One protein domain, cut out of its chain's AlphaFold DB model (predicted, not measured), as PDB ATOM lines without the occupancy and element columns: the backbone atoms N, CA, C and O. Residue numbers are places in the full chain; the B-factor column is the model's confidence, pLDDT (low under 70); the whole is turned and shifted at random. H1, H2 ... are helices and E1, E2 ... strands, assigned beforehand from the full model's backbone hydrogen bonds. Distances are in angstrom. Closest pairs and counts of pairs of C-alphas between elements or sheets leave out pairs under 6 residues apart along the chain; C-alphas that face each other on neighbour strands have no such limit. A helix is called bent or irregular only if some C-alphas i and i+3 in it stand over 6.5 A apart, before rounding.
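AT A GLANCE: This is residues 140 to 290 of the 312 residues of an uncharacterized protein of Candidatus Bathyarchaeota archaeon (UniProt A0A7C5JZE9). A small head with a long two-helix arm: the head is a three-stranded sheet, E1, E2 and E3, with H3 and H4 side by side over one face and short H5 over the other, and the arm is a helical hairpin of H1b and H2 that makes most of the length. H1 is one long bent helix, whose first arm, H1a, packs on H3 at the head. The printed part has 151 residues, with five named helices and three named strands in the order H1 H2 E1 H3 E2 H4 E3 H5; the sheet runs E1 E2 E3, all parallel, and the class is mostly helix. The whole is loose, with a radius of gyration of the C-alphas of 20.1 A, and spans 66 by 35 by 21 A.

IN THESE COORDINATES: The strands are E1, residues 201 to 205, E2, residues 226 to 232 and 19.9 A long, and E3, residues 253 to 257. H3 is residues 212 to 220, H4 residues 235 to 248, 19.9 A, and H5 residues 273 to 277. H1, residues 140 to 177, was assigned as one helix by its hydrogen bonds but is bent: C-alphas 149 and 152 are 6.6 A apart. Its arms are H1a, residues 140 to 149, from C-alpha 140 at (-40.587, -32.031, 54.211), and H1b, residues 152 to 177, 36.6 A long, to C-alpha 177 at (3.384, -24.281, 23.577). H2 is residues 183 to 198, 22.5 A.

HOW THE PARTS SIT: E2 is the inner strand; N 203 and O 227 of E1 and E2 are 2.9 A apart, and N 254 and O 228 of E3 and E2 2.9 A, both within hydrogen-bond range. E1, H3, E2 and E2, H4, E3 are strand-helix-strand units, parallel neighbour strands with a helix between, each with a right-handed crossover. H3, at a height of 9.4 A over the sheet, and H4, at 9.3 A, run along the strands on the same face. They touch at Met 215 and Met 245, whose C-alphas, the closest, are 6.2 A apart, at a shallow tilt of 9 degrees. H5 is on the opposite face, only just over E3, with 3 C-alphas on it. H1a touches H3, closest C-alphas Val 142 and Phe 213 at 5.8 A. H1b and H2 form a hairpin, opposite ways at a steep tilt of 42 degrees; their closest C-alphas, Asp 163 and Ala 190, are 4.9 A apart. Every O i to N i+4 pair is within range in H1a, H1b, H2, H3 and H4; H5 has 0 of 1, but 2 of 2 O i to N i+3 pairs.

THE WHOLE: The farthest C-alphas, of His 177 and Trp 236, are 66.0 A apart. The printed part has no cut. The link from E3 to H5 is long, with 15 residues. The mean pLDDT of the printed part is 90.9, and no printed residue is under 70.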
ATOM      1  N   SER A 140     -41.039 -31.066  55.216       97.00
ATOM      2  CA  SER A 140     -40.587 -32.031  54.211       97.00
ATOM      3  C   SER A 140     -40.887 -31.576  52.783       97.00
ATOM      4  O   SER A 140     -40.070 -31.784  51.892       97.00
ATOM      5  N   VAL A 141     -42.030 -30.920  52.568       97.50
ATOM      6  CA  VAL A 141     -42.413 -30.374  51.260       97.50
ATOM      7  C   VAL A 141     -41.540 -29.172  50.911       97.50
ATOM      8  O   VAL A 141     -41.042 -29.095  49.792       97.50
ATOM      9  N   VAL A 142     -41.303 -28.276  51.876       97.31
ATOM     10  CA  VAL A 142     -40.401 -27.126  51.703       97.31
ATOM     11  C   VAL A 142     -39.001 -27.589  51.297       97.31
ATOM     12  O   VAL A 142     -38.480 -27.151  50.274       97.31
ATOM     13  N   GLN A 143     -38.419 -28.522  52.052       96.88
ATOM     14  CA  GLN A 143     -37.074 -29.040  51.797       96.88
ATOM     15  C   GLN A 143     -36.967 -29.734  50.440       96.88
ATOM     16  O   GLN A 143     -36.013 -29.485  49.705       96.88
ATOM     17  N   LEU A 144     -37.960 -30.556  50.078       97.62
ATOM     18  CA  LEU A 144     -37.997 -31.215  48.774       97.62
ATOM     19  C   LEU A 144     -38.008 -30.190  47.632       97.62
ATOM     20  O   LEU A 144     -37.209 -30.285  46.704       97.62
ATOM     21  N   MET A 145     -38.884 -29.187  47.708       97.38
ATOM     22  CA  MET A 145     -38.975 -28.145  46.682       97.38
ATOM     23  C   MET A 145     -37.678 -27.337  46.572       97.38
ATOM     24  O   MET A 145     -37.227 -27.059  45.464       97.38
ATOM     25  N   LEU A 146     -37.047 -27.002  47.698       96.38
ATOM     26  CA  LEU A 146     -35.767 -26.292  47.711       96.38
ATOM     27  C   LEU A 146     -34.635 -27.112  47.089       96.38
ATOM     28  O   LEU A 146     -33.810 -26.554  46.372       96.38
ATOM     29  N   GLN A 147     -34.585 -28.421  47.341       95.56
ATOM     30  CA  GLN A 147     -33.610 -29.311  46.703       95.56
ATOM     31  C   GLN A 147     -33.789 -29.323  45.185       95.56
ATOM     32  O   GLN A 147     -32.820 -29.122  44.462       95.56
ATOM     33  N   MET A 148     -35.029 -29.465  44.710       93.69
ATOM     34  CA  MET A 148     -35.332 -29.477  43.275       93.69
ATOM     35  C   MET A 148     -34.992 -28.149  42.588       93.69
ATOM     36  O   MET A 148     -34.469 -28.140  41.478       93.69
ATOM     37  N   VAL A 149     -35.284 -27.014  43.230       91.31
ATOM     38  CA  VAL A 149     -35.004 -25.685  42.660       91.31
ATOM     39  C   VAL A 149     -33.503 -25.396  42.626       91.31
ATOM     40  O   VAL A 149     -33.006 -24.841  41.646       91.31
ATOM     41  N   MET A 150     -32.768 -25.780  43.672       91.44
ATOM     42  CA  MET A 150     -31.337 -25.487  43.776       91.44
ATOM     43  C   MET A 150     -30.453 -26.480  43.011       91.44
ATOM     44  O   MET A 150     -29.289 -26.178  42.759       91.44
ATOM     45  N   GLU A 151     -30.981 -27.630  42.587       90.75
ATOM     46  CA  GLU A 151     -30.238 -28.623  41.802       90.75
ATOM     47  C   GLU A 151     -29.637 -28.022  40.520       90.75
ATOM     48  O   GLU A 151     -28.447 -28.191  40.260       90.75
ATOM     49  N   ASP A 152     -30.411 -27.243  39.755       85.62
ATOM     50  CA  ASP A 152     -29.905 -26.596  38.534       85.62
ATOM     51  C   ASP A 152     -28.787 -25.584  38.839       85.62
ATOM     52  O   ASP A 152     -27.808 -25.487  38.095       85.62
ATOM     53  N   TYR A 153     -28.875 -24.872  39.967       86.75
ATOM     54  CA  TYR A 153     -27.800 -23.992  40.424       86.75
ATOM     55  C   TYR A 153     -26.515 -24.781  40.715       86.75
ATOM     56  O   TYR A 153     -25.445 -24.411  40.226       86.75
ATOM     57  N   PHE A 154     -26.607 -25.901  41.437       88.81
ATOM     58  CA  PHE A 154     -25.441 -26.733  41.747       88.81
ATOM     59  C   PHE A 154     -24.837 -27.398  40.509       88.81
ATOM     60  O   PHE A 154     -23.615 -27.420  40.376       88.81
ATOM     61  N   LEU A 155     -25.659 -27.841  39.556       87.38
ATOM     62  CA  LEU A 155     -25.179 -28.369  38.276       87.38
ATOM     63  C   LEU A 155     -24.415 -27.307  37.473       87.38
ATOM     64  O   LEU A 155     -23.389 -27.600  36.854       87.38
ATOM     65  N   ARG A 156     -24.881 -26.052  37.480       84.81
ATOM     66  CA  ARG A 156     -24.142 -24.932  36.871       84.81
ATOM     67  C   ARG A 156     -22.843 -24.643  37.624       84.81
ATOM     68  O   ARG A 156     -21.824 -24.396  36.978       84.81
ATOM     69  N   LYS A 157     -22.866 -24.719  38.958       84.94
ATOM     70  CA  LYS A 157     -21.690 -24.540  39.822       84.94
ATOM     71  C   LYS A 157     -20.603 -25.568  39.520       84.94
ATOM     72  O   LYS A 157     -19.461 -25.193  39.278       84.94
ATOM     73  N   GLU A 158     -20.970 -26.842  39.447       86.44
ATOM     74  CA  GLU A 158     -20.067 -27.942  39.095       86.44
ATOM     75  C   GLU A 158     -19.462 -27.763  37.693       86.44
ATOM     76  O   GLU A 158     -18.247 -27.852  37.520       86.44
ATOM     77  N   ARG A 159     -20.278 -27.411  36.689       83.94
ATOM     78  CA  ARG A 159     -19.777 -27.150  35.327       83.94
ATOM     79  C   ARG A 159     -18.764 -26.012  35.275       83.94
ATOM     80  O   ARG A 159     -17.808 -26.095  34.510       83.94
ATOM     81  N   ALA A 160     -18.957 -24.959  36.062       82.88
ATOM     82  CA  ALA A 160     -18.009 -23.855  36.079       82.88
ATOM     83  C   ALA A 160     -16.673 -24.225  36.734       82.88
ATOM     84  O   ALA A 160     -15.652 -23.672  36.341       82.88
ATOM     85  N   TRP A 161     -16.660 -25.152  37.700       80.00
ATOM     86  CA  TRP A 161     -15.414 -25.688  38.258       80.00
ATOM     87  C   TRP A 161     -14.611 -26.437  37.196       80.00
ATOM     88  O   TRP A 161     -13.431 -26.151  37.012       80.00
ATOM     89  N   VAL A 162     -15.268 -27.308  36.425       82.88
ATOM     90  CA  VAL A 162     -14.643 -28.007  35.287       82.88
ATOM     91  C   VAL A 162     -14.125 -27.013  34.242       82.88
ATOM     92  O   VAL A 162     -13.019 -27.148  33.712       82.88
ATOM     93  N   ASP A 163     -14.911 -25.978  33.955       81.25
ATOM     94  CA  ASP A 163     -14.508 -24.900  33.057       81.25
ATOM     95  C   ASP A 163     -13.294 -24.125  33.615       81.25
ATOM     96  O   ASP A 163     -12.374 -23.820  32.859       81.25
ATOM     97  N   ALA A 164     -13.225 -23.863  34.924       79.19
ATOM     98  CA  ALA A 164     -12.090 -23.199  35.573       79.19
ATOM     99  C   ALA A 164     -10.803 -24.041  35.537       79.19
ATOM    100  O   ALA A 164      -9.728 -23.507  35.258       79.19
ATOM    101  N   GLU A 165     -10.895 -25.353  35.752       82.81
ATOM    102  CA  GLU A 165      -9.761 -26.270  35.579       82.81
ATOM    103  C   GLU A 165      -9.282 -26.294  34.123       82.81
ATOM    104  O   GLU A 165      -8.079 -26.245  33.852       82.81
ATOM    105  N   THR A 166     -10.223 -26.276  33.173       78.00
ATOM    106  CA  THR A 166      -9.920 -26.189  31.738       78.00
ATOM    107  C   THR A 166      -9.192 -24.884  31.400       78.00
ATOM    108  O   THR A 166      -8.230 -24.904  30.629       78.00
ATOM    109  N   LEU A 167      -9.605 -23.753  31.993       76.56
ATOM    110  CA  LEU A 167      -8.915 -22.465  31.855       76.56
ATOM    111  C   LEU A 167      -7.479 -22.538  32.378       76.56
ATOM    112  O   LEU A 167      -6.563 -22.077  31.699       76.56
ATOM    113  N   LEU A 168      -7.289 -23.107  33.571       82.69
ATOM    114  CA  LEU A 168      -5.977 -23.225  34.205       82.69
ATOM    115  C   LEU A 168      -5.030 -24.055  33.330       82.69
ATOM    116  O   LEU A 168      -3.938 -23.600  32.992       82.69
ATOM    117  N   TRP A 169      -5.492 -25.221  32.875       84.88
ATOM    118  CA  TRP A 169      -4.736 -26.076  31.965       84.88
ATOM    119  C   TRP A 169      -4.413 -25.368  30.640       84.88
ATOM    120  O   TRP A 169      -3.273 -25.407  30.174       84.88
ATOM    121  N   ALA A 170      -5.387 -24.680  30.033       80.75
ATOM    122  CA  ALA A 170      -5.187 -23.976  28.766       80.75
ATOM    123  C   ALA A 170      -4.185 -22.821  28.906       80.75
ATOM    124  O   ALA A 170      -3.390 -22.587  27.992       80.75
ATOM    125  N   ALA A 171      -4.190 -22.123  30.045       81.62
ATOM    126  CA  ALA A 171      -3.215 -21.085  30.361       81.62
ATOM    127  C   ALA A 171      -1.800 -21.671  30.484       81.62
ATOM    128  O   ALA A 171      -0.875 -21.181  29.832       81.62
ATOM    129  N   GLU A 172      -1.631 -22.762  31.238       86.06
ATOM    130  CA  GLU A 172      -0.345 -23.460  31.368       86.06
ATOM    131  C   GLU A 172       0.178 -23.991  30.028       86.06
ATOM    132  O   GLU A 172       1.365 -23.850  29.718       86.06
ATOM    133  N   TYR A 173      -0.705 -24.575  29.213       85.50
ATOM    134  CA  TYR A 173      -0.366 -25.050  27.875       85.50
ATOM    135  C   TYR A 173       0.081 -23.894  26.981       85.50
ATOM    136  O   TYR A 173       1.117 -23.982  26.326       85.50
ATOM    137  N   THR A 174      -0.666 -22.786  26.989       84.56
ATOM    138  CA  THR A 174      -0.368 -21.601  26.175       84.56
ATOM    139  C   THR A 174       1.003 -21.021  26.505       84.56
ATOM    140  O   THR A 174       1.757 -20.685  25.594       84.56
ATOM    141  N   LEU A 175       1.361 -20.963  27.792       85.56
ATOM    142  CA  LEU A 175       2.675 -20.498  28.242       85.56
ATOM    143  C   LEU A 175       3.826 -21.381  27.736       85.56
ATOM    144  O   LEU A 175       4.916 -20.872  27.487       85.56
ATOM    145  N   LYS A 176       3.600 -22.691  27.578       89.44
ATOM    146  CA  LYS A 176       4.627 -23.653  27.143       89.44
ATOM    147  C   LYS A 176       4.684 -23.859  25.628       89.44
ATOM    148  O   LYS A 176       5.755 -24.133  25.095       89.44
ATOM    149  N   HIS A 177       3.546 -23.774  24.944       88.69
ATOM    150  CA  HIS A 177       3.384 -24.281  23.577       88.69
ATOM    151  C   HIS A 177       2.689 -23.301  22.620       88.69
ATOM    152  O   HIS A 177       2.568 -23.599  21.432       88.69
ATOM    153  N   GLY A 178       2.251 -22.136  23.104       81.56
ATOM    154  CA  GLY A 178       1.426 -21.198  22.342       81.56
ATOM    155  C   GLY A 178      -0.077 -21.528  22.397       81.56
ATOM    156  O   GLY A 178      -0.469 -22.607  22.850       81.56
ATOM    157  N   PRO A 179      -0.948 -20.585  21.991       78.62
ATOM    158  CA  PRO A 179      -2.387 -20.675  22.229       78.62
ATOM    159  C   PRO A 179      -3.052 -21.780  21.385       78.62
ATOM    160  O   PRO A 179      -2.859 -21.818  20.167       78.62
ATOM    161  N   PRO A 180      -3.887 -22.656  21.980       74.19
ATOM    162  CA  PRO A 180      -4.660 -23.637  21.220       74.19
ATOM    163  C   PRO A 180      -5.719 -22.959  20.337       74.19
ATOM    164  O   PRO A 180      -6.447 -22.081  20.796       74.19
ATOM    165  N   ILE A 181      -5.893 -23.429  19.096       74.19
ATOM    166  CA  ILE A 181      -6.879 -22.885  18.132       74.19
ATOM    167  C   ILE A 181      -8.322 -22.961  18.669       74.19
ATOM    168  O   ILE A 181      -9.154 -22.107  18.374       74.19
ATOM    169  N   TRP A 182      -8.628 -23.971  19.485       73.00
ATOM    170  CA  TRP A 182      -9.953 -24.178  20.074       73.00
ATOM    171  C   TRP A 182     -10.189 -23.385  21.371       73.00
ATOM    172  O   TRP A 182     -11.323 -23.337  21.850       73.00
ATOM    173  N   ALA A 183      -9.154 -22.753  21.939       72.56
ATOM    174  CA  ALA A 183      -9.221 -22.173  23.279       72.56
ATOM    175  C   ALA A 183     -10.174 -20.974  23.367       72.56
ATOM    176  O   ALA A 183     -10.877 -20.850  24.360       72.56
ATOM    177  N   GLY A 184     -10.278 -20.132  22.332       75.81
ATOM    178  CA  GLY A 184     -11.041 -18.873  22.400       75.81
ATOM    179  C   GLY A 184     -12.481 -19.029  22.913       75.81
ATOM    180  O   GLY A 184     -12.843 -18.456  23.936       75.81
ATOM    181  N   LYS A 185     -13.288 -19.880  22.266       78.06
ATOM    182  CA  LYS A 185     -14.698 -20.092  22.657       78.06
ATOM    183  C   LYS A 185     -14.853 -20.814  23.998       78.06
ATOM    184  O   LYS A 185     -15.822 -20.573  24.715       78.06
ATOM    185  N   ALA A 186     -13.928 -21.716  24.325       74.88
ATOM    186  CA  ALA A 186     -13.936 -22.418  25.605       74.88
ATOM    187  C   ALA A 186     -13.616 -21.454  26.758       74.88
ATOM    188  O   ALA A 186     -14.313 -21.468  27.771       74.88
ATOM    189  N   LEU A 187     -12.634 -20.564  26.562       75.81
ATOM    190  CA  LEU A 187     -12.261 -19.524  27.518       75.81
ATOM    191  C   LEU A 187     -13.419 -18.540  27.751       75.81
ATOM    192  O   LEU A 187     -13.736 -18.237  28.897       75.81
ATOM    193  N   GLU A 188     -14.090 -18.084  26.685       81.81
ATOM    194  CA  GLU A 188     -15.263 -17.200  26.784       81.81
ATOM    195  C   GLU A 188     -16.408 -17.839  27.581       81.81
ATOM    196  O   GLU A 188     -16.987 -17.202  28.466       81.81
ATOM    197  N   ARG A 189     -16.725 -19.112  27.302       81.81
ATOM    198  CA  ARG A 189     -17.765 -19.849  28.034       81.81
ATOM    199  C   ARG A 189     -17.413 -19.982  29.513       81.81
ATOM    200  O   ARG A 189     -18.255 -19.709  30.364       81.81
ATOM    201  N   ALA A 190     -16.180 -20.384  29.799       78.94
ATOM    202  CA  ALA A 190     -15.704 -20.593  31.154       78.94
ATOM    203  C   ALA A 190     -15.698 -19.291  31.965       78.94
ATOM    204  O   ALA A 190     -16.215 -19.257  33.078       78.94
ATOM    205  N   ALA A 191     -15.198 -18.198  31.382       80.38
ATOM    206  CA  ALA A 191     -15.217 -16.881  32.008       80.38
ATOM    207  C   ALA A 191     -16.646 -16.438  32.353       80.38
ATOM    208  O   ALA A 191     -16.895 -16.013  33.481       80.38
ATOM    209  N   LYS A 192     -17.596 -16.610  31.422       83.06
ATOM    210  CA  LYS A 192     -19.010 -16.298  31.655       83.06
ATOM    211  C   LYS A 192     -19.612 -17.144  32.780       83.06
ATOM    212  O   LYS A 192     -20.253 -16.597  33.668       83.06
ATOM    213  N   ASN A 193     -19.383 -18.457  32.769       80.88
ATOM    214  CA  ASN A 193     -19.909 -19.363  33.794       80.88
ATOM    215  C   ASN A 193     -19.362 -19.025  35.190       80.88
ATOM    216  O   ASN A 193     -20.107 -19.031  36.167       80.88
ATOM    217  N   ILE A 194     -18.076 -18.673  35.284       79.38
ATOM    218  CA  ILE A 194     -17.451 -18.221  36.533       79.38
ATOM    219  C   ILE A 194     -18.039 -16.881  36.988       79.38
ATOM    220  O   ILE A 194     -18.279 -16.692  38.178       79.38
ATOM    221  N   GLU A 195     -18.263 -15.936  36.071       81.94
ATOM    222  CA  GLU A 195     -18.870 -14.643  36.400       81.94
ATOM    223  C   GLU A 195     -20.309 -14.806  36.907       81.94
ATOM    224  O   GLU A 195     -20.665 -14.224  37.932       81.94
ATOM    225  N   ASP A 196     -21.114 -15.634  36.241       78.25
ATOM    226  CA  ASP A 196     -22.505 -15.887  36.620       78.25
ATOM    227  C   ASP A 196     -22.609 -16.512  38.026       78.25
ATOM    228  O   ASP A 196     -23.540 -16.192  38.765       78.25
ATOM    229  N   LEU A 197     -21.629 -17.318  38.453       77.69
ATOM    230  CA  LEU A 197     -21.576 -17.872  39.814       77.69
ATOM    231  C   LEU A 197     -21.147 -16.886  40.895       77.69
ATOM    232  O   LEU A 197     -21.456 -17.101  42.066       77.69
ATOM    233  N   LYS A 198     -20.439 -15.812  40.531       77.94
ATOM    234  CA  LYS A 198     -20.103 -14.742  41.481       77.94
ATOM    235  C   LYS A 198     -21.318 -13.884  41.824       77.94
ATOM    236  O   LYS A 198     -21.263 -13.117  42.783       77.94
ATOM    237  N   ARG A 199     -22.393 -13.965  41.032       83.25
ATOM    238  CA  ARG A 199     -23.600 -13.171  41.252       83.25
ATOM    239  C   ARG A 199     -24.431 -13.776  42.387       83.25
ATOM    240  O   ARG A 199     -24.645 -14.994  42.392       83.25
ATOM    241  N   PRO A 200     -24.939 -12.942  43.310       89.12
ATOM    242  CA  PRO A 200     -25.878 -13.409  44.314       89.12
ATOM    243  C   PRO A 200     -27.097 -14.068  43.667       89.12
ATOM    244  O   PRO A 200     -27.625 -13.568  42.670       89.12
ATOM    245  N   GLN A 201     -27.541 -15.184  44.235       91.50
ATOM    246  CA  GLN A 201     -28.759 -15.862  43.812       91.50
ATOM    247  C   GLN A 201     -29.936 -15.310  44.602       91.50
ATOM    248  O   GLN A 201     -29.899 -15.225  45.827       91.50
ATOM    249  N   THR A 202     -30.995 -14.927  43.904       93.88
ATOM    250  CA  THR A 202     -32.163 -14.312  44.534       93.88
ATOM    251  C   THR A 202     -33.291 -15.324  44.635       93.88
ATOM    252  O   THR A 202     -33.679 -15.900  43.619       93.88
ATOM    253  N   ILE A 203     -33.849 -15.507  45.829       95.62
ATOM    254  CA  ILE A 203     -35.021 -16.358  46.063       95.62
ATOM    255  C   ILE A 203     -36.192 -15.451  46.426       95.62
ATOM    256  O   ILE A 203     -36.062 -14.634  47.331       95.62
ATOM    257  N   LEU A 204     -37.321 -15.594  45.732       96.56
ATOM    258  CA  LEU A 204     -38.549 -14.852  46.007       96.56
ATOM    259  C   LEU A 204     -39.676 -15.816  46.369       96.56
ATOM    260  O   LEU A 204     -40.024 -16.680  45.567       96.56
ATOM    261  N   ASP A 205     -40.286 -15.602  47.531       97.62
ATOM    262  CA  ASP A 205     -41.556 -16.217  47.909       97.62
ATOM    263  C   ASP A 205     -42.674 -15.150  47.916       97.62
ATOM    264  O   ASP A 205     -42.708 -14.297  48.808       97.62
ATOM    265  N   PRO A 206     -43.577 -15.135  46.915       96.75
ATOM    266  CA  PRO A 206     -44.608 -14.106  46.779       96.75
ATOM    267  C   PRO A 206     -45.833 -14.319  47.690       96.75
ATOM    268  O   PRO A 206     -46.786 -13.536  47.599       96.75
ATOM    269  N   ALA A 207     -45.841 -15.387  48.494       96.62
ATOM    270  CA  ALA A 207     -46.868 -15.719  49.481       96.62
ATOM    271  C   ALA A 207     -46.207 -16.402  50.692       96.62
ATOM    272  O   ALA A 207     -46.466 -17.565  51.003       96.62
ATOM    273  N   VAL A 208     -45.305 -15.659  51.331       97.31
ATOM    274  CA  VAL A 208     -44.268 -16.194  52.220       97.31
ATOM    275  C   VAL A 208     -44.799 -16.846  53.500       97.31
ATOM    276  O   VAL A 208     -44.114 -17.672  54.113       97.31
ATOM    277  N   GLY A 209     -46.019 -16.514  53.924       96.75
ATOM    278  CA  GLY A 209     -46.591 -16.993  55.172       96.75
ATOM    279  C   GLY A 209     -45.685 -16.619  56.342       96.75
ATOM    280  O   GLY A 209     -45.264 -15.477  56.489       96.75
ATOM    281  N   THR A 210     -45.326 -17.609  57.156       97.75
ATOM    282  CA  THR A 210     -44.363 -17.465  58.258       97.75
ATOM    283  C   THR A 210     -42.894 -17.556  57.816       97.75
ATOM    284  O   THR A 210     -42.006 -17.520  58.665       97.75
ATOM    285  N   GLY A 211     -42.592 -17.689  56.519       98.00
ATOM    286  CA  GLY A 211     -41.216 -17.681  56.004       98.00
ATOM    287  C   GLY A 211     -40.517 -19.030  55.907       98.00
ATOM    288  O   GLY A 211     -39.297 -19.056  55.768       98.00
ATOM    289  N   ARG A 212     -41.249 -20.153  55.940       97.94
ATOM    290  CA  ARG A 212     -40.642 -21.500  55.939       97.94
ATOM    291  C   ARG A 212     -39.687 -21.736  54.766       97.94
ATOM    292  O   ARG A 212     -38.602 -22.253  54.999       97.94
ATOM    293  N   PHE A 213     -40.056 -21.338  53.545       98.25
ATOM    294  CA  PHE A 213     -39.194 -21.504  52.368       98.25
ATOM    295  C   PHE A 213     -37.897 -20.706  52.476       98.25
ATOM    296  O   PHE A 213     -36.820 -21.268  52.301       98.25
ATOM    297  N   LEU A 214     -37.987 -19.414  52.795       98.31
ATOM    298  CA  LEU A 214     -36.813 -18.544  52.885       98.31
ATOM    299  C   LEU A 214     -35.893 -18.962  54.037       98.31
ATOM    300  O   LEU A 214     -34.676 -19.018  53.873       98.31
ATOM    301  N   MET A 215     -36.477 -19.307  55.185       97.44
ATOM    302  CA  MET A 215     -35.749 -19.800  56.347       97.44
ATOM    303  C   MET A 215     -35.012 -21.107  56.035       97.44
ATOM    304  O   MET A 215     -33.804 -21.180  56.248       97.44
ATOM    305  N   ASP A 216     -35.703 -22.133  55.523       97.62
ATOM    306  CA  ASP A 216     -35.049 -23.412  55.223       97.62
ATOM    307  C   ASP A 216     -34.029 -23.260  54.084       97.62
ATOM    308  O   ASP A 216     -32.977 -23.883  54.163       97.62
ATOM    309  N   ALA A 217     -34.244 -22.384  53.093       97.56
ATOM    310  CA  ALA A 217     -33.219 -22.081  52.088       97.56
ATOM    311  C   ALA A 217     -31.941 -21.535  52.744       97.56
ATOM    312  O   ALA A 217     -30.840 -22.004  52.461       97.56
ATOM    313  N   SER A 218     -32.106 -20.594  53.677       97.44
ATOM    314  CA  SER A 218     -31.014 -19.974  54.430       97.44
ATOM    315  C   SER A 218     -30.240 -20.979  55.295       97.44
ATOM    316  O   SER A 218     -29.023 -20.877  55.439       97.44
ATOM    317  N   LEU A 219     -30.941 -21.966  55.860       96.94
ATOM    318  CA  LEU A 219     -30.362 -23.000  56.722       96.94
ATOM    319  C   LEU A 219     -29.732 -24.159  55.939       96.94
ATOM    320  O   LEU A 219     -28.722 -24.704  56.379       96.94
ATOM    321  N   MET A 220     -30.329 -24.558  54.814       96.69
ATOM    322  CA  MET A 220     -29.850 -25.661  53.973       96.69
ATOM    323  C   MET A 220     -28.608 -25.281  53.168       96.69
ATOM    324  O   MET A 220     -27.774 -26.144  52.909       96.69
ATOM    325  N   TYR A 221     -28.478 -24.006  52.798       95.88
ATOM    326  CA  TYR A 221     -27.413 -23.515  51.923       95.88
ATOM    327  C   TYR A 221     -26.663 -22.333  52.555       95.88
ATOM    328  O   TYR A 221     -26.657 -21.244  51.988       95.88
ATOM    329  N   PRO A 222     -26.049 -22.514  53.740       95.62
ATOM    330  CA  PRO A 222     -25.510 -21.414  54.543       95.62
ATOM    331  C   PRO A 222     -24.311 -20.689  53.915       95.62
ATOM    332  O   PRO A 222     -24.018 -19.570  54.322       95.62
ATOM    333  N   ASP A 223     -23.616 -21.338  52.980       92.94
ATOM    334  CA  ASP A 223     -22.400 -20.822  52.340       92.94
ATOM    335  C   ASP A 223     -22.660 -20.298  50.917       92.94
ATOM    336  O   ASP A 223     -21.734 -19.861  50.229       92.94
ATOM    337  N   GLU A 224     -23.908 -20.362  50.445       92.25
ATOM    338  CA  GLU A 224     -24.266 -19.888  49.112       92.25
ATOM    339  C   GLU A 224     -24.590 -18.387  49.134       92.25
ATOM    340  O   GLU A 224     -25.109 -17.869  50.119       92.25
ATOM    341  N   PRO A 225     -24.312 -17.635  48.055       91.75
ATOM    342  CA  PRO A 225     -24.514 -16.189  48.038       91.75
ATOM    343  C   PRO A 225     -25.997 -15.839  47.823       91.75
ATOM    344  O   PRO A 225     -26.360 -15.274  46.791       91.75
ATOM    345  N   LEU A 226     -26.876 -16.206  48.756       94.62
ATOM    346  CA  LEU A 226     -28.320 -15.998  48.627       94.62
ATOM    347  C   LEU A 226     -28.752 -14.590  49.062       94.62
ATOM    348  O   LEU A 226     -28.215 -14.018  50.011       94.62
ATOM    349  N   VAL A 227     -29.785 -14.062  48.405       96.12
ATOM    350  CA  VAL A 227     -30.565 -12.894  48.840       96.12
ATOM    351  C   VAL A 227     -32.042 -13.271  48.816       96.12
ATOM    352  O   VAL A 227     -32.550 -13.762  47.805       96.12
ATOM    353  N   LEU A 228     -32.727 -13.071  49.938       97.94
ATOM    354  CA  LEU A 228     -34.054 -13.631  50.176       97.94
ATOM    355  C   LEU A 228     -35.127 -12.540  50.137       97.94
ATOM    356  O   LEU A 228     -35.044 -11.539  50.843       97.94
ATOM    357  N   PHE A 229     -36.169 -12.746  49.347       98.12
ATOM    358  CA  PHE A 229     -37.279 -11.818  49.193       98.12
ATOM    359  C   PHE A 229     -38.590 -12.510  49.542       98.12
ATOM    360  O   PHE A 229     -38.835 -13.640  49.122       98.12
ATOM    361  N   GLY A 230     -39.440 -11.829  50.303       98.12
ATOM    362  CA  GLY A 230     -40.729 -12.370  50.722       98.12
ATOM    363  C   GLY A 230     -41.842 -11.346  50.600       98.12
ATOM    364  O   GLY A 230     -41.636 -10.157  50.839       98.12
ATOM    365  N   ILE A 231     -43.029 -11.810  50.236       98.19
ATOM    366  CA  ILE A 231     -44.235 -10.989  50.187       98.19
ATOM    367  C   ILE A 231     -45.357 -11.756  50.871       98.19
ATOM    368  O   ILE A 231     -45.611 -12.905  50.522       98.19
ATOM    369  N   ASP A 232     -46.050 -11.123  51.813       97.50
ATOM    370  CA  ASP A 232     -47.341 -11.618  52.296       97.50
ATOM    371  C   ASP A 232     -48.370 -10.490  52.326       97.50
ATOM    372  O   ASP A 232     -48.023  -9.323  52.499       97.50
ATOM    373  N   ILE A 233     -49.644 -10.827  52.159       96.25
ATOM    374  CA  ILE A 233     -50.738  -9.858  52.249       96.25
ATOM    375  C   ILE A 233     -51.252  -9.716  53.688       96.25
ATOM    376  O   ILE A 233     -51.812  -8.679  54.043       96.25
ATOM    377  N   ASP A 234     -51.077 -10.748  54.517       95.00
ATOM    378  CA  ASP A 234     -51.480 -10.767  55.917       95.00
ATOM    379  C   ASP A 234     -50.357 -10.190  56.787       95.00
ATOM    380  O   ASP A 234     -49.256 -10.737  56.873       95.00
ATOM    381  N   VAL A 235     -50.655  -9.082  57.470       95.81
ATOM    382  CA  VAL A 235     -49.686  -8.354  58.307       95.81
ATOM    383  C   VAL A 235     -49.064  -9.224  59.400       95.81
ATOM    384  O   VAL A 235     -47.909  -9.021  59.770       95.81
ATOM    385  N   TRP A 236     -49.792 -10.208  59.919       95.69
ATOM    386  CA  TRP A 236     -49.295 -11.051  60.993       95.69
ATOM    387  C   TRP A 236     -48.509 -12.254  60.481       95.69
ATOM    388  O   TRP A 236     -47.584 -12.687  61.166       95.69
ATOM    389  N   MET A 237     -48.810 -12.757  59.282       96.69
ATOM    390  CA  MET A 237     -47.919 -13.695  58.585       96.69
ATOM    391  C   MET A 237     -46.602 -13.007  58.233       96.69
ATOM    392  O   MET A 237     -45.538 -13.488  58.614       96.69
ATOM    393  N   TYR A 238     -46.684 -11.806  57.660       97.94
ATOM    394  CA  TYR A 238     -45.544 -10.927  57.425       97.94
ATOM    395  C   TYR A 238     -44.688 -10.722  58.691       97.94
ATOM    396  O   TYR A 238     -43.488 -10.992  58.674       97.94
ATOM    397  N   ARG A 239     -45.289 -10.318  59.820       98.12
ATOM    398  CA  ARG A 239     -44.571 -10.114  61.095       98.12
ATOM    399  C   ARG A 239     -43.973 -11.411  61.651       98.12
ATOM    400  O   ARG A 239     -42.843 -11.394  62.134       98.12
ATOM    401  N   ALA A 240     -44.688 -12.535  61.558       98.38
ATOM    402  CA  ALA A 240     -44.152 -13.843  61.937       98.38
ATOM    403  C   ALA A 240     -42.935 -14.224  61.078       98.38
ATOM    404  O   ALA A 240     -41.929 -14.691  61.612       98.38
ATOM    405  N   CYS A 241     -42.996 -13.958  59.769       98.62
ATOM    406  CA  CYS A 241     -41.864 -14.122  58.865       98.62
ATOM    407  C   CYS A 241     -40.677 -13.258  59.299       98.62
ATOM    408  O   CYS A 241     -39.570 -13.778  59.374       98.62
ATOM    409  N   LEU A 242     -40.872 -11.980  59.644       98.56
ATOM    410  CA  LEU A 242     -39.772 -11.129  60.121       98.56
ATOM    411  C   LEU A 242     -39.073 -11.707  61.355       98.56
ATOM    412  O   LEU A 242     -37.844 -11.734  61.400       98.56
ATOM    413  N   VAL A 243     -39.844 -12.192  62.333       98.62
ATOM    414  CA  VAL A 243     -39.295 -12.824  63.540       98.62
ATOM    415  C   VAL A 243     -38.511 -14.087  63.187       98.62
ATOM    416  O   VAL A 243     -37.374 -14.234  63.631       98.62
ATOM    417  N   ASN A 244     -39.062 -14.970  62.351       98.56
ATOM    418  CA  ASN A 244     -38.356 -16.176  61.911       98.56
ATOM    419  C   ASN A 244     -37.067 -15.839  61.143       98.56
ATOM    420  O   ASN A 244     -36.018 -16.422  61.412       98.56
ATOM    421  N   MET A 245     -37.106 -14.867  60.231       98.50
ATOM    422  CA  MET A 245     -35.921 -14.442  59.485       98.50
ATOM    423  C   MET A 245     -34.855 -13.839  60.409       98.50
ATOM    424  O   MET A 245     -33.681 -14.164  60.258       98.50
ATOM    425  N   ALA A 246     -35.251 -13.048  61.410       98.19
ATOM    426  CA  ALA A 246     -34.338 -12.490  62.408       98.19
ATOM    427  C   ALA A 246     -33.715 -13.557  63.324       98.19
ATOM    428  O   ALA A 246     -32.574 -13.414  63.761       98.19
ATOM    429  N   LEU A 247     -34.453 -14.628  63.627       97.44
ATOM    430  CA  LEU A 247     -33.956 -15.728  64.450       97.44
ATOM    431  C   LEU A 247     -32.987 -16.643  63.698       97.44
ATOM    432  O   LEU A 247     -32.039 -17.141  64.306       97.44
ATOM    433  N   PHE A 248     -33.251 -16.901  62.416       97.25
ATOM    434  CA  PHE A 248     -32.676 -18.060  61.730       97.25
ATOM    435  C   PHE A 248     -31.928 -17.746  60.436       97.25
ATOM    436  O   PHE A 248     -31.118 -18.572  60.011       97.25
ATOM    437  N   SER A 249     -32.185 -16.608  59.783       96.75
ATOM    438  CA  SER A 249     -31.535 -16.322  58.505       96.75
ATOM    439  C   SER A 249     -30.053 -16.008  58.691       96.75
ATOM    440  O   SER A 249     -29.666 -15.244  59.570       96.75
ATOM    441  N   ARG A 250     -29.228 -16.570  57.807       95.12
ATOM    442  CA  ARG A 250     -27.803 -16.243  57.639       95.12
ATOM    443  C   ARG A 250     -27.536 -15.335  56.442       95.12
ATOM    444  O   ARG A 250     -26.414 -14.885  56.246       95.12
ATOM    445  N   HIS A 251     -28.571 -15.083  55.652       96.38
ATOM    446  CA  HIS A 251     -28.499 -14.346  54.403       96.38
ATOM    447  C   HIS A 251     -29.269 -13.030  54.507       96.38
ATOM    448  O   HIS A 251     -30.273 -12.979  55.235       96.38
ATOM    449  N   PRO A 252     -28.864 -11.999  53.742       96.12
ATOM    450  CA  PRO A 252     -29.657 -10.794  53.564       96.12
ATOM    451  C   PRO A 252     -31.075 -11.125  53.102       96.12
ATOM    452  O   PRO A 252     -31.283 -11.961  52.217       96.12
ATOM    453  N   TYR A 253     -32.051 -10.441  53.688       97.50
ATOM    454  CA  TYR A 253     -33.457 -10.588  53.343       97.50
ATOM    455  C   TYR A 253     -34.219  -9.259  53.304       97.50
ATOM    456  O   TYR A 253     -33.916  -8.324  54.051       97.50
ATOM    457  N   SER A 254     -35.247  -9.185  52.464       96.81
ATOM    458  CA  SER A 254     -36.223  -8.095  52.442       96.81
ATOM    459  C   SER A 254     -37.627  -8.666  52.279       96.81
ATOM    460  O   SER A 254     -37.962  -9.252  51.248       96.81
ATOM    461  N   ILE A 255     -38.441  -8.532  53.324       98.12
ATOM    462  CA  ILE A 255     -39.834  -8.981  53.326       98.12
ATOM    463  C   ILE A 255     -40.732  -7.748  53.268       98.12
ATOM    464  O   ILE A 255     -40.476  -6.788  53.990       98.12
ATOM    465  N   ILE A 256     -41.800  -7.765  52.473       97.31
ATOM    466  CA  ILE A 256     -42.802  -6.687  52.424       97.31
ATOM    467  C   ILE A 256     -44.209  -7.227  52.695       97.31
ATOM    468  O   ILE A 256     -44.529  -8.366  52.354       97.31
ATOM    469  N   CYS A 257     -45.073  -6.386  53.268       97.44
ATOM    470  CA  CYS A 257     -46.504  -6.670  53.348       97.44
ATOM    471  C   CYS A 257     -47.203  -6.052  52.129       97.44
ATOM    472  O   CYS A 257     -47.327  -4.829  52.042       97.44
ATOM    473  N   ALA A 258     -47.624  -6.867  51.164       97.19
ATOM    474  CA  ALA A 258     -48.204  -6.391  49.911       97.19
ATOM    475  C   ALA A 258     -49.097  -7.443  49.243       97.19
ATOM    476  O   ALA A 258     -49.024  -8.633  49.533       97.19
ATOM    477  N   ASN A 259     -49.909  -7.009  48.277       96.25
ATOM    478  CA  ASN A 259     -50.555  -7.934  47.352       96.25
ATOM    479  C   ASN A 259     -49.615  -8.188  46.167       96.25
ATOM    480  O   ASN A 259     -49.512  -7.350  45.270       96.25
ATOM    481  N   SER A 260     -48.953  -9.345  46.158       96.38
ATOM    482  CA  SER A 260     -47.985  -9.718  45.120       96.38
ATOM    483  C   SER A 260     -48.575  -9.725  43.706       96.38
ATOM    484  O   SER A 260     -47.865  -9.404  42.759       96.38
ATOM    485  N   LEU A 261     -49.881  -9.979  43.552       95.31
ATOM    486  CA  LEU A 261     -50.565  -9.951  42.251       95.31
ATOM    487  C   LEU A 261     -50.739  -8.542  41.675       95.31
ATOM    488  O   LEU A 261     -51.030  -8.400  40.489       95.31
ATOM    489  N   LEU A 262     -50.616  -7.506  42.508       95.31
ATOM    490  CA  LEU A 262     -50.750  -6.119  42.072       95.31
ATOM    491  C   LEU A 262     -49.408  -5.463  41.776       95.31
ATOM    492  O   LEU A 262     -49.413  -4.407  41.156       95.31
ATOM    493  N   ILE A 263     -48.281  -6.046  42.189       95.19
ATOM    494  CA  ILE A 263     -46.954  -5.464  41.965       95.19
ATOM    495  C   ILE A 263     -46.639  -5.474  40.470       95.19
ATOM    496  O   ILE A 263     -46.750  -6.496  39.796       95.19
ATOM    497  N   ASP A 264     -46.238  -4.319  39.950       92.69
ATOM    498  CA  ASP A 264     -45.816  -4.190  38.561       92.69
ATOM    499  C   ASP A 264     -44.496  -4.956  38.345       92.69
ATOM    500  O   ASP A 264     -43.516  -4.692  39.052       92.69
ATOM    501  N   PRO A 265     -44.431  -5.879  37.363       89.69
ATOM    502  CA  PRO A 265     -43.225  -6.648  37.062       89.69
ATOM    503  C   PRO A 265     -41.976  -5.791  36.822       89.69
ATOM    504  O   PRO A 265     -40.869  -6.228  37.133       89.69
ATOM    505  N   ASN A 266     -42.136  -4.555  36.336       89.94
ATOM    506  CA  ASN A 266     -41.023  -3.625  36.126       89.94
ATOM    507  C   ASN A 266     -40.393  -3.138  37.443       89.94
ATOM    508  O   ASN A 266     -39.242  -2.702  37.451       89.94
ATOM    509  N   TYR A 267     -41.127  -3.231  38.555       90.00
ATOM    510  CA  TYR A 267     -40.677  -2.879  39.901       90.00
ATOM    511  C   TYR A 267     -40.561  -4.099  40.831       90.00
ATOM    512  O   TYR A 267     -40.319  -3.922  42.023       90.00
ATOM    513  N   ALA A 268     -40.706  -5.327  40.327       88.81
ATOM    514  CA  ALA A 268     -40.607  -6.551  41.132       88.81
ATOM    515  C   ALA A 268     -39.200  -7.181  41.131       88.81
ATOM    516  O   ALA A 268     -38.934  -8.102  41.900       88.81
ATOM    517  N   GLY A 269     -38.294  -6.709  40.268       90.94
ATOM    518  CA  GLY A 269     -36.934  -7.246  40.164       90.94
ATOM    519  C   GLY A 269     -36.095  -7.025  41.434       90.94
ATOM    520  O   GLY A 269     -36.377  -6.108  42.204       90.94
ATOM    521  N   PRO A 270     -35.029  -7.811  41.656       88.81
ATOM    522  CA  PRO A 270     -34.238  -7.770  42.894       88.81
ATOM    523  C   PRO A 270     -33.479  -6.452  43.111       88.81
ATOM    524  O   PRO A 270     -33.149  -6.105  44.238       88.81
ATOM    525  N   SER A 271     -33.226  -5.688  42.048       89.12
ATOM    526  CA  SER A 271     -32.626  -4.349  42.115       89.12
ATOM    527  C   SER A 271     -33.658  -3.227  42.293       89.12
ATOM    528  O   SER A 271     -33.322  -2.051  42.157       89.12
ATOM    529  N   SER A 272     -34.933  -3.570  42.484       92.31
ATOM    530  CA  SER A 272     -36.006  -2.589  42.599       92.31
ATOM    531  C   SER A 272     -35.933  -1.832  43.926       92.31
ATOM    532  O   SER A 272     -35.748  -2.462  44.968       92.31
ATOM    533  N   PRO A 273     -36.204  -0.512  43.936       91.44
ATOM    534  CA  PRO A 273     -36.353   0.251  45.176       91.44
ATOM    535  C   PRO A 273     -37.569  -0.182  46.013       91.44
ATOM    536  O   PRO A 273     -37.744   0.304  47.124       91.44
ATOM    537  N   LEU A 274     -38.430  -1.073  45.503       93.94
ATOM    538  CA  LEU A 274     -39.481  -1.725  46.288       93.94
ATOM    539  C   LEU A 274     -38.912  -2.374  47.557       93.94
ATOM    540  O   LEU A 274     -39.502  -2.261  48.628       93.94
ATOM    541  N   TRP A 275     -37.754  -3.022  47.441       93.81
ATOM    542  CA  TRP A 275     -37.171  -3.806  48.525       93.81
ATOM    543  C   TRP A 275     -36.553  -2.949  49.634       93.81
ATOM    544  O   TRP A 275     -36.340  -3.461  50.730       93.81
ATOM    545  N   ASP A 276     -36.362  -1.647  49.404       90.56
ATOM    546  CA  ASP A 276     -35.938  -0.687  50.436       90.56
ATOM    547  C   ASP A 276     -37.038  -0.450  51.491       90.56
ATOM    548  O   ASP A 276     -36.766   0.058  52.578       90.56
ATOM    549  N   TYR A 277     -38.286  -0.818  51.176       91.75
ATOM    550  CA  TYR A 277     -39.447  -0.721  52.067       91.75
ATOM    551  C   TYR A 277     -39.674  -1.984  52.904       91.75
ATOM    552  O   TYR A 277     -40.662  -2.067  53.638       91.75
ATOM    553  N   GLY A 278     -38.788  -2.973  52.775       93.56
ATOM    554  CA  GLY A 278     -38.900  -4.227  53.497       93.56
ATOM    555  C   GLY A 278     -38.559  -4.131  54.978       93.56
ATOM    556  O   GLY A 278     -37.979  -3.161  55.462       93.56
ATOM    557  N   ASN A 279     -38.921  -5.188  55.695       95.56
ATOM    558  CA  ASN A 279     -38.603  -5.467  57.094       95.56
ATOM    559  C   ASN A 279     -39.177  -4.499  58.137       95.56
ATOM    560  O   ASN A 279     -39.020  -4.742  59.330       95.56
ATOM    561  N   LEU A 280     -39.871  -3.435  57.732       94.12
ATOM    562  CA  LEU A 280     -40.488  -2.478  58.649       94.12
ATOM    563  C   LEU A 280     -41.593  -3.140  59.488       94.12
ATOM    564  O   LEU A 280     -42.482  -3.793  58.939       94.12
ATOM    565  N   TRP A 281     -41.585  -2.942  60.809       95.19
ATOM    566  CA  TRP A 281     -42.619  -3.510  61.689       95.19
ATOM    567  C   TRP A 281     -44.029  -3.002  61.372       95.19
ATOM    568  O   TRP A 281     -45.003  -3.762  61.391       95.19
ATOM    569  N   GLU A 282     -44.123  -1.706  61.075       94.31
ATOM    570  CA  GLU A 282     -45.281  -1.085  60.440       94.31
ATOM    571  C   GLU A 282     -45.049  -1.109  58.929       94.31
ATOM    572  O   GLU A 282     -44.166  -0.387  58.449       94.31
ATOM    573  N   PRO A 283     -45.780  -1.945  58.170       93.81
ATOM    574  CA  PRO A 283     -45.524  -2.068  56.748       93.81
ATOM    575  C   PRO A 283     -45.721  -0.739  56.022       93.81
ATOM    576  O   PRO A 283     -46.707  -0.031  56.234       93.81
ATOM    577  N   ALA A 284     -44.787  -0.406  55.134       92.56
ATOM    578  CA  ALA A 284     -44.924   0.774  54.296       92.56
ATOM    579  C   ALA A 284     -46.032   0.600  53.251       92.56
ATOM    580  O   ALA A 284     -46.282  -0.496  52.747       92.56
ATOM    581  N   ASP A 285     -46.641   1.717  52.853       92.81
ATOM    582  CA  ASP A 285     -47.514   1.740  51.685       92.81
ATOM    583  C   ASP A 285     -46.685   1.599  50.398       92.81
ATOM    584  O   ASP A 285     -45.993   2.522  49.954       92.81
ATOM    585  N   VAL A 286     -46.775   0.418  49.790       94.06
ATOM    586  CA  VAL A 286     -46.107   0.076  48.528       94.06
ATOM    587  C   VAL A 286     -47.017   0.231  47.304       94.06
ATOM    588  O   VAL A 286     -46.618  -0.126  46.199       94.06
ATOM    589  N   SER A 287     -48.214   0.815  47.444       93.25
ATOM    590  CA  SER A 287     -49.196   0.956  46.351       93.25
ATOM    591  C   SER A 287     -48.682   1.728  45.132       93.25
ATOM    592  O   SER A 287     -49.166   1.544  44.014       93.25
ATOM    593  N   LYS A 288     -47.651   2.564  45.301       93.25
ATOM    594  CA  LYS A 288     -46.968   3.241  44.190       93.25
ATOM    595  C   LYS A 288     -46.266   2.284  43.218       93.25
ATOM    596  O   LYS A 288     -46.044   2.681  42.079       93.25
ATOM    597  N   PHE A 289     -45.936   1.073  43.669       94.50
ATOM    598  CA  PHE A 289     -45.325   0.006  42.875       94.50
ATOM    599  C   PHE A 289     -46.358  -0.944  42.264       94.50
ATOM    600  O   PHE A 289     -45.983  -1.890  41.572       94.50
ATOM    601  N   TYR A 290     -47.649  -0.725  42.518       95.25
ATOM    602  CA  TYR A 290     -48.692  -1.526  41.900       95.25
ATOM    603  C   TYR A 290     -48.939  -1.109  40.454       95.25
ATOM    604  O   TYR A 290     -48.814   0.066  40.095       95.25
TER     605      TYR A 290